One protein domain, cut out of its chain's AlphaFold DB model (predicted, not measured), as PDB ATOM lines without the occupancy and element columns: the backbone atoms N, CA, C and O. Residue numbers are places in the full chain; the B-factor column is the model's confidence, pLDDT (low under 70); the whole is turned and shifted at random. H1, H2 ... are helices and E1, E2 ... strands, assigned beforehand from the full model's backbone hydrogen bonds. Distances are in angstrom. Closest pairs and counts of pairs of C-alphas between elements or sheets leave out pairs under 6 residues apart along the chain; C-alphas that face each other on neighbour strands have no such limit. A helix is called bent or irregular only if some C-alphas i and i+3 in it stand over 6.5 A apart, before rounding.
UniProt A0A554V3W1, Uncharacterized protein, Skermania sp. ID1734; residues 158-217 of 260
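This is residues 158 to 217 of the 260 residues of an uncharacterized protein of Skermania sp. ID1734 (UniProt A0A554V3W1). Three helices lie side by side in a small bundle, with the long H2 running opposite to H1 on one side of it and to H3 on the other, the three centres making a triangle. At one end a loop leads from H2 to the short strand E1, and residues 191 to 198 of it stick out free and add to the length. The printed part has 60 residues, with three named helices and one named strand in the order H1, H2, E1, H3; the class is mostly helix. It is only just compact, close to loose, with a radius of gyration of the C-alphas of 12.1 A, and elongated, spanning 35 by 20 by 16 A.

Start with the longest helix, H2, residues 168 to 189, which has a kink of 92 degrees near residue 175. H1, residues 158 to 166, touches residues 175 to 182 of H2; look at Lys 161 and Leu 179, whose C-alphas are the closest, 7.4 A apart. These two helices form a helical hairpin, at a shallow tilt of 11 degrees, opposite ways. H3, residues 203 to 215, touches residues 178 to 185 of H2, and the closest C-alphas are those of Ala 185 and Ser 205, 5.4 A apart. H2 and H3 run opposite ways at a shallow tilt of 7 degrees. H1 and H3 run the same way at a shallow tilt of 18 degrees and are close but not clearly touching; their closest C-alphas, of Ile 164 and Leu 213, are 7.9 A apart. E1, residues 200 to 202, pairs with no named strand; it is near H2, apart from H1, and meets H3 only through their link. In H1 each O i to N i+4 pair is within hydrogen-bond range; in H2 11 of 18 are, and in H3 7 of 9.

Find C-alpha 168 at (215.963, 121.942, 124.200); from there H2 runs 24.7 A to C-alpha 189 at (197.467, 106.692, 118.072). It is irregular, with C-alphas 170 and 173 standing 9.3 A apart. H1 covers 12.0 A from Gln 158 to Asn 166. E1 covers 6.9 A from Cys 200 to Pro 202. H3 covers 16.8 A and ends at C-alpha 215, (222.774, 110.169, 120.662); it too is irregular, with C-alphas 205 and 208 standing 7.4 A apart.

The C-alphas farthest apart are those of Gly 173 and Pro 196, at 35.8 A. The printed part has no cut and no long link. The mean pLDDT of the printed part is 84.2; look for the low values, under 70, at residues 190 to 198.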
ATOM      1  N   GLN A 158     203.549 113.146 126.304       88.31
ATOM      2  CA  GLN A 158     203.800 114.212 127.268       88.31
ATOM      3  C   GLN A 158     205.114 113.996 128.028       88.31
ATOM      4  O   GLN A 158     205.891 114.936 128.158       88.31
ATOM      5  N   THR A 159     205.400 112.769 128.475       89.81
ATOM      6  CA  THR A 159     206.667 112.431 129.144       89.81
ATOM      7  C   THR A 159     207.858 112.746 128.241       89.81
ATOM      8  O   THR A 159     208.787 113.433 128.662       89.81
ATOM      9  N   LEU A 160     207.814 112.296 126.983       90.94
ATOM     10  CA  LEU A 160     208.894 112.543 126.026       90.94
ATOM     11  C   LEU A 160     208.989 114.021 125.639       90.94
ATOM     12  O   LEU A 160     210.092 114.554 125.582       90.94
ATOM     13  N   LYS A 161     207.861 114.716 125.458       91.25
ATOM     14  CA  LYS A 161     207.827 116.163 125.199       91.25
ATOM     15  C   LYS A 161     208.484 116.949 126.326       91.25
ATOM     16  O   LYS A 161     209.303 117.820 126.055       91.25
ATOM     17  N   THR A 162     208.143 116.647 127.580       92.44
ATOM     18  CA  THR A 162     208.745 117.303 128.746       92.44
ATOM     19  C   THR A 162     210.257 117.092 128.771       92.44
ATOM     20  O   THR A 162     210.991 118.053 128.978       92.44
ATOM     21  N   ILE A 163     210.735 115.876 128.489       92.56
ATOM     22  CA  ILE A 163     212.172 115.596 128.373       92.56
ATOM     23  C   ILE A 163     212.799 116.423 127.241       92.56
ATOM     24  O   ILE A 163     213.766 117.138 127.476       92.56
ATOM     25  N   ILE A 164     212.226 116.396 126.036       93.75
ATOM     26  CA  ILE A 164     212.744 117.137 124.874       93.75
ATOM     27  C   ILE A 164     212.862 118.635 125.175       93.75
ATOM     28  O   ILE A 164     213.900 119.235 124.911       93.75
ATOM     29  N   VAL A 165     211.823 119.236 125.762       92.75
ATOM     30  CA  VAL A 165     211.793 120.672 126.080       92.75
ATOM     31  C   VAL A 165     212.788 121.024 127.187       92.75
ATOM     32  O   VAL A 165     213.496 122.022 127.066       92.75
ATOM     33  N   ASN A 166     212.914 120.194 128.227       94.50
ATOM     34  CA  ASN A 166     213.892 120.413 129.301       94.50
ATOM     35  C   ASN A 166     215.342 120.371 128.793       94.50
ATOM     36  O   ASN A 166     216.213 121.028 129.358       94.50
ATOM     37  N   TYR A 167     215.592 119.627 127.712       93.44
ATOM     38  CA  TYR A 167     216.897 119.510 127.060       93.44
ATOM     39  C   TYR A 167     216.962 120.253 125.715       93.44
ATOM     40  O   TYR A 167     217.859 119.997 124.914       93.44
ATOM     41  N   ALA A 168     216.065 121.220 125.471       90.69
ATOM     42  CA  ALA A 168     215.963 121.942 124.200       90.69
ATOM     43  C   ALA A 168     217.296 122.553 123.732       90.69
ATOM     44  O   ALA A 168     217.624 122.505 122.547       90.69
ATOM     45  N   GLY A 169     218.103 123.062 124.672       86.56
ATOM     46  CA  GLY A 169     219.416 123.643 124.382       86.56
ATOM     47  C   GLY A 169     220.412 122.667 123.743       86.56
ATOM     48  O   GLY A 169     221.312 123.105 123.036       86.56
ATOM     49  N   VAL A 170     220.236 121.356 123.939       89.44
ATOM     50  CA  VAL A 170     221.092 120.313 123.349       89.44
ATOM     51  C   VAL A 170     220.762 120.081 121.870       89.44
ATOM     52  O   VAL A 170     221.640 119.715 121.093       89.44
ATOM     53  N   PHE A 171     219.517 120.333 121.459       88.12
ATOM     54  CA  PHE A 171     219.073 120.155 120.074       88.12
ATOM     55  C   PHE A 171     219.306 121.392 119.196       88.12
ATOM     56  O   PHE A 171     219.348 121.270 117.970       88.12
ATOM     57  N   GLY A 172     219.447 122.581 119.793       87.69
ATOM     58  CA  GLY A 172     219.640 123.835 119.060       87.69
ATOM     59  C   GLY A 172     218.565 124.043 117.984       87.69
ATOM     60  O   GLY A 172     217.375 123.870 118.239       87.69
ATOM     61  N   GLY A 173     218.983 124.346 116.752       85.88
ATOM     62  CA  GLY A 173     218.075 124.535 115.610       85.88
ATOM     63  C   GLY A 173     217.333 123.276 115.133       85.88
ATOM     64  O   GLY A 173     216.525 123.365 114.214       85.88
ATOM     65  N   ARG A 174     217.591 122.098 115.720       89.44
ATOM     66  CA  ARG A 174     216.908 120.841 115.371       89.44
ATOM     67  C   ARG A 174     215.708 120.528 116.260       89.44
ATOM     68  O   ARG A 174     215.059 119.512 116.029       89.44
ATOM     69  N   LEU A 175     215.401 121.364 117.256       90.75
ATOM     70  CA  LEU A 175     214.309 121.112 118.200       90.75
ATOM     71  C   LEU A 175     212.978 120.816 117.490       90.75
ATOM     72  O   LEU A 175     212.321 119.835 117.827       90.75
ATOM     73  N   ASP A 176     212.629 121.593 116.464       90.81
ATOM     74  CA  ASP A 176     211.394 121.394 115.697       90.81
ATOM     75  C   ASP A 176     211.371 120.041 114.974       90.81
ATOM     76  O   ASP A 176     210.345 119.369 114.952       90.81
ATOM     77  N   GLN A 177     212.516 119.583 114.454       91.88
ATOM     78  CA  GLN A 177     212.631 118.254 113.838       91.88
ATOM     79  C   GLN A 177     212.407 117.144 114.871       91.88
ATOM     80  O   GLN A 177     211.744 116.153 114.580       91.88
ATOM     81  N   VAL A 178     212.940 117.300 116.085       92.00
ATOM     82  CA  VAL A 178     212.761 116.323 117.170       92.00
ATOM     83  C   VAL A 178     211.307 116.298 117.650       92.00
ATOM     84  O   VAL A 178     210.749 115.224 117.877       92.00
ATOM     85  N   LEU A 179     210.664 117.463 117.757       92.31
ATOM     86  CA  LEU A 179     209.238 117.564 118.067       92.31
ATOM     87  C   LEU A 179     208.363 116.977 116.952       92.31
ATOM     88  O   LEU A 179     207.342 116.363 117.259       92.31
ATOM     89  N   GLN A 180     208.778 117.093 115.689       92.38
ATOM     90  CA  GLN A 180     208.108 116.432 114.572       92.38
ATOM     91  C   GLN A 180     208.225 114.907 114.672       92.38
ATOM     92  O   GLN A 180     207.211 114.230 114.569       92.38
ATOM     93  N   LEU A 181     209.408 114.356 114.981       92.75
ATOM     94  CA  LEU A 181     209.573 112.910 115.211       92.75
ATOM     95  C   LEU A 181     208.675 112.400 116.348       92.75
ATOM     96  O   LEU A 181     208.115 111.307 116.261       92.75
ATOM     97  N   LEU A 182     208.523 113.193 117.414       91.25
ATOM     98  CA  LEU A 182     207.571 112.898 118.481       91.25
ATOM     99  C   LEU A 182     206.129 112.905 117.963       91.25
ATOM    100  O   LEU A 182     205.374 111.982 118.261       91.25
ATOM    101  N   ALA A 183     205.736 113.925 117.202       88.69
ATOM    102  CA  ALA A 183     204.403 113.992 116.624       88.69
ATOM    103  C   ALA A 183     204.137 112.787 115.709       88.69
ATOM    104  O   ALA A 183     203.124 112.115 115.881       88.69
ATOM    105  N   ASP A 184     205.061 112.452 114.811       90.56
ATOM    106  CA  ASP A 184     204.930 111.348 113.857       90.56
ATOM    107  C   ASP A 184     204.758 109.995 114.565       90.56
ATOM    108  O   ASP A 184     203.918 109.187 114.167       90.56
ATOM    109  N   ALA A 185     205.487 109.764 115.663       89.06
ATOM    110  CA  ALA A 185     205.394 108.521 116.426       89.06
ATOM    111  C   ALA A 185     204.031 108.332 117.121       89.06
ATOM    112  O   ALA A 185     203.561 107.201 117.252       89.06
ATOM    113  N   PHE A 186     203.391 109.418 117.570       87.38
ATOM    114  CA  PHE A 186     202.153 109.363 118.360       87.38
ATOM    115  C   PHE A 186     200.882 109.715 117.569       87.38
ATOM    116  O   PHE A 186     199.792 109.315 117.979       87.38
ATOM    117  N   THR A 187     200.990 110.410 116.431       85.00
ATOM    118  CA  THR A 187     199.844 110.836 115.599       85.00
ATOM    119  C   THR A 187     198.917 109.680 115.206       85.00
ATOM    120  O   THR A 187     197.706 109.834 115.382       85.00
ATOM    121  N   PRO A 188     199.413 108.498 114.776       81.69
ATOM    122  CA  PRO A 188     198.545 107.365 114.432       81.69
ATOM    123  C   PRO A 188     197.697 106.844 115.605       81.69
ATOM    124  O   PRO A 188     196.741 106.101 115.397       81.69
ATOM    125  N   PHE A 189     198.038 107.227 116.838       75.44
ATOM    126  CA  PHE A 189     197.467 106.692 118.072       75.44
ATOM    127  C   PHE A 189     196.656 107.722 118.869       75.44
ATOM    128  O   PHE A 189     196.043 107.359 119.871       75.44
ATOM    129  N   ALA A 190     196.602 108.983 118.421       67.56
ATOM    130  CA  ALA A 190     195.942 110.083 119.129       67.56
ATOM    131  C   ALA A 190     194.427 109.873 119.338       67.56
ATOM    132  O   ALA A 190     193.878 110.360 120.321       67.56
ATOM    133  N   ASN A 191     193.771 109.114 118.452       61.69
ATOM    134  CA  ASN A 191     192.335 108.804 118.511       61.69
ATOM    135  C   ASN A 191     192.058 107.295 118.697       61.69
ATOM    136  O   ASN A 191     190.973 106.815 118.372       61.69
ATOM    137  N   GLY A 192     193.057 106.525 119.143       59.53
ATOM    138  CA  GLY A 192     192.970 105.068 119.266       59.53
ATOM    139  C   GLY A 192     192.358 104.577 120.593       59.53
ATOM    140  O   GLY A 192     192.248 105.340 121.549       59.53
ATOM    141  N   PRO A 193     192.029 103.274 120.704       48.66
ATOM    142  CA  PRO A 193     191.383 102.649 121.874       48.66
ATOM    143  C   PRO A 193     192.265 102.541 123.144       48.66
ATOM    144  O   PRO A 193     191.966 101.767 124.049       48.66
ATOM    145  N   LEU A 194     193.358 103.304 123.236       50.31
ATOM    146  CA  LEU A 194     194.439 103.181 124.228       50.31
ATOM    147  C   LEU A 194     194.155 103.897 125.568       50.31
ATOM    148  O   LEU A 194     195.051 104.479 126.183       50.31
ATOM    149  N   GLY A 195     192.911 103.840 126.043       48.91
ATOM    150  CA  GLY A 195     192.588 104.182 127.432       48.91
ATOM    151  C   GLY A 195     193.162 103.166 128.436       48.91
ATOM    152  O   GLY A 195     193.879 102.233 128.078       48.91
ATOM    153  N   PRO A 196     192.687 103.207 129.686       40.41
ATOM    154  CA  PRO A 196     193.341 103.611 130.953       40.41
ATOM    155  C   PRO A 196     194.810 103.206 131.255       40.41
ATOM    156  O   PRO A 196     195.277 103.506 132.351       40.41
ATOM    157  N   VAL A 197     195.568 102.579 130.345       46.53
ATOM    158  CA  VAL A 197     196.961 102.117 130.600       46.53
ATOM    159  C   VAL A 197     198.038 102.978 129.901       46.53
ATOM    160  O   VAL A 197     199.234 102.747 130.060       46.53
ATOM    161  N   GLY A 198     197.627 104.016 129.160       55.59
ATOM    162  CA  GLY A 198     198.511 104.842 128.325       55.59
ATOM    163  C   GLY A 198     198.919 104.133 127.021       55.59
ATOM    164  O   GLY A 198     198.832 102.907 126.930       55.59
ATOM    165  N   PRO A 199     199.335 104.863 125.965       73.50
ATOM    166  CA  PRO A 199     199.579 104.249 124.668       73.50
ATOM    167  C   PRO A 199     200.924 103.519 124.680       73.50
ATOM    168  O   PRO A 199     201.969 104.115 124.441       73.50
ATOM    169  N   CYS A 200     200.918 102.218 124.966       84.94
ATOM    170  CA  CYS A 200     202.080 101.378 124.699       84.94
ATOM    171  C   CYS A 200     202.270 101.266 123.180       84.94
ATOM    172  O   CYS A 200     201.439 100.669 122.491       84.94
ATOM    173  N   LEU A 201     203.354 101.837 122.660       89.00
ATOM    174  CA  LEU A 201     203.641 101.887 121.226       89.00
ATOM    175  C   LEU A 201     204.683 100.839 120.837       89.00
ATOM    176  O   LEU A 201     205.627 100.635 121.604       89.00
ATOM    177  N   PRO A 202     204.572 100.203 119.656       90.94
ATOM    178  CA  PRO A 202     205.642  99.364 119.124       90.94
ATOM    179  C   PRO A 202     206.972 100.120 119.131       90.94
ATOM    180  O   PRO A 202     207.029 101.276 118.703       90.94
ATOM    181  N   ILE A 203     208.046  99.476 119.599       90.81
ATOM    182  CA  ILE A 203     209.364 100.114 119.696       90.81
ATOM    183  C   ILE A 203     209.787 100.709 118.353       90.81
ATOM    184  O   ILE A 203     210.360 101.791 118.333       90.81
ATOM    185  N   GLN A 204     209.442 100.055 117.237       89.69
ATOM    186  CA  GLN A 204     209.822 100.454 115.884       89.69
ATOM    187  C   GLN A 204     209.360 101.873 115.544       89.69
ATOM    188  O   GLN A 204     210.120 102.631 114.949       89.69
ATOM    189  N   SER A 205     208.158 102.260 115.981       90.69
ATOM    190  CA  SER A 205     207.624 103.616 115.795       90.69
ATOM    191  C   SER A 205     208.380 104.663 116.616       90.69
ATOM    192  O   SER A 205     208.392 105.836 116.258       90.69
ATOM    193  N   LEU A 206     209.022 104.244 117.708       91.62
ATOM    194  CA  LEU A 206     209.772 105.110 118.614       91.62
ATOM    195  C   LEU A 206     211.280 105.132 118.329       91.62
ATOM    196  O   LEU A 206     211.954 106.036 118.820       91.62
ATOM    197  N   LEU A 207     211.823 104.188 117.548       92.25
ATOM    198  CA  LEU A 207     213.267 104.064 117.295       92.25
ATOM    199  C   LEU A 207     213.918 105.360 116.789       92.25
ATOM    200  O   LEU A 207     214.948 105.727 117.356       92.25
ATOM    201  N   PRO A 208     213.359 106.091 115.798       91.88
ATOM    202  CA  PRO A 208     213.985 107.323 115.316       91.88
ATOM    203  C   PRO A 208     214.095 108.386 116.412       91.88
ATOM    204  O   PRO A 208     215.124 109.043 116.540       91.88
ATOM    205  N   LEU A 209     213.052 108.525 117.235       92.88
ATOM    206  CA  LEU A 209     213.040 109.475 118.340       92.88
ATOM    207  C   LEU A 209     214.003 109.043 119.452       92.88
ATOM    208  O   LEU A 209     214.849 109.829 119.864       92.88
ATOM    209  N   ILE A 210     213.900 107.797 119.922       93.00
ATOM    210  CA  ILE A 210     214.729 107.258 121.010       93.00
ATOM    211  C   ILE A 210     216.214 107.308 120.647       93.00
ATOM    212  O   ILE A 210     217.018 107.718 121.482       93.00
ATOM    213  N   GLY A 211     216.568 106.939 119.413       89.88
ATOM    214  CA  GLY A 211     217.941 107.020 118.917       89.88
ATOM    215  C   GLY A 211     218.485 108.443 119.002       89.88
ATOM    216  O   GLY A 211     219.516 108.664 119.627       89.88
ATOM    217  N   VAL A 212     217.733 109.431 118.498       90.62
ATOM    218  CA  VAL A 212     218.128 110.846 118.579       90.62
ATOM    219  C   VAL A 212     218.273 111.317 120.028       90.62
ATOM    220  O   VAL A 212     219.244 111.995 120.347       90.62
ATOM    221  N   LEU A 213     217.351 110.961 120.928       92.56
ATOM    222  CA  LEU A 213     217.464 111.352 122.339       92.56
ATOM    223  C   LEU A 213     218.751 110.805 122.970       92.56
ATOM    224  O   LEU A 213     219.487 111.555 123.610       92.56
ATOM    225  N   ILE A 214     219.049 109.524 122.746       91.88
ATOM    226  CA  ILE A 214     220.249 108.872 123.275       91.88
ATOM    227  C   ILE A 214     221.524 109.480 122.680       91.88
ATOM    228  O   ILE A 214     222.439 109.811 123.435       91.88
ATOM    229  N   ASP A 215     221.584 109.664 121.360       88.31
ATOM    230  CA  ASP A 215     222.774 110.169 120.662       88.31
ATOM    231  C   ASP A 215     223.135 111.594 121.103       88.31
ATOM    232  O   ASP A 215     224.308 111.932 121.258       88.31
ATOM    233  N   TYR A 216     222.126 112.420 121.395       88.19
ATOM    234  CA  TYR A 216     222.316 113.765 121.944       88.19
ATOM    235  C   TYR A 216     222.579 113.772 123.464       88.19
ATOM    236  O   TYR A 216     222.811 114.826 124.064       88.19
ATOM    237  N   GLY A 217     222.596 112.606 124.116       88.62
ATOM    238  CA  GLY A 217     222.826 112.470 125.553       88.62
ATOM    239  C   GLY A 217     221.668 112.988 126.405       88.62
ATOM    240  O   GLY A 217     221.886 113.408 127.545       88.62
TER     241      GLY A 217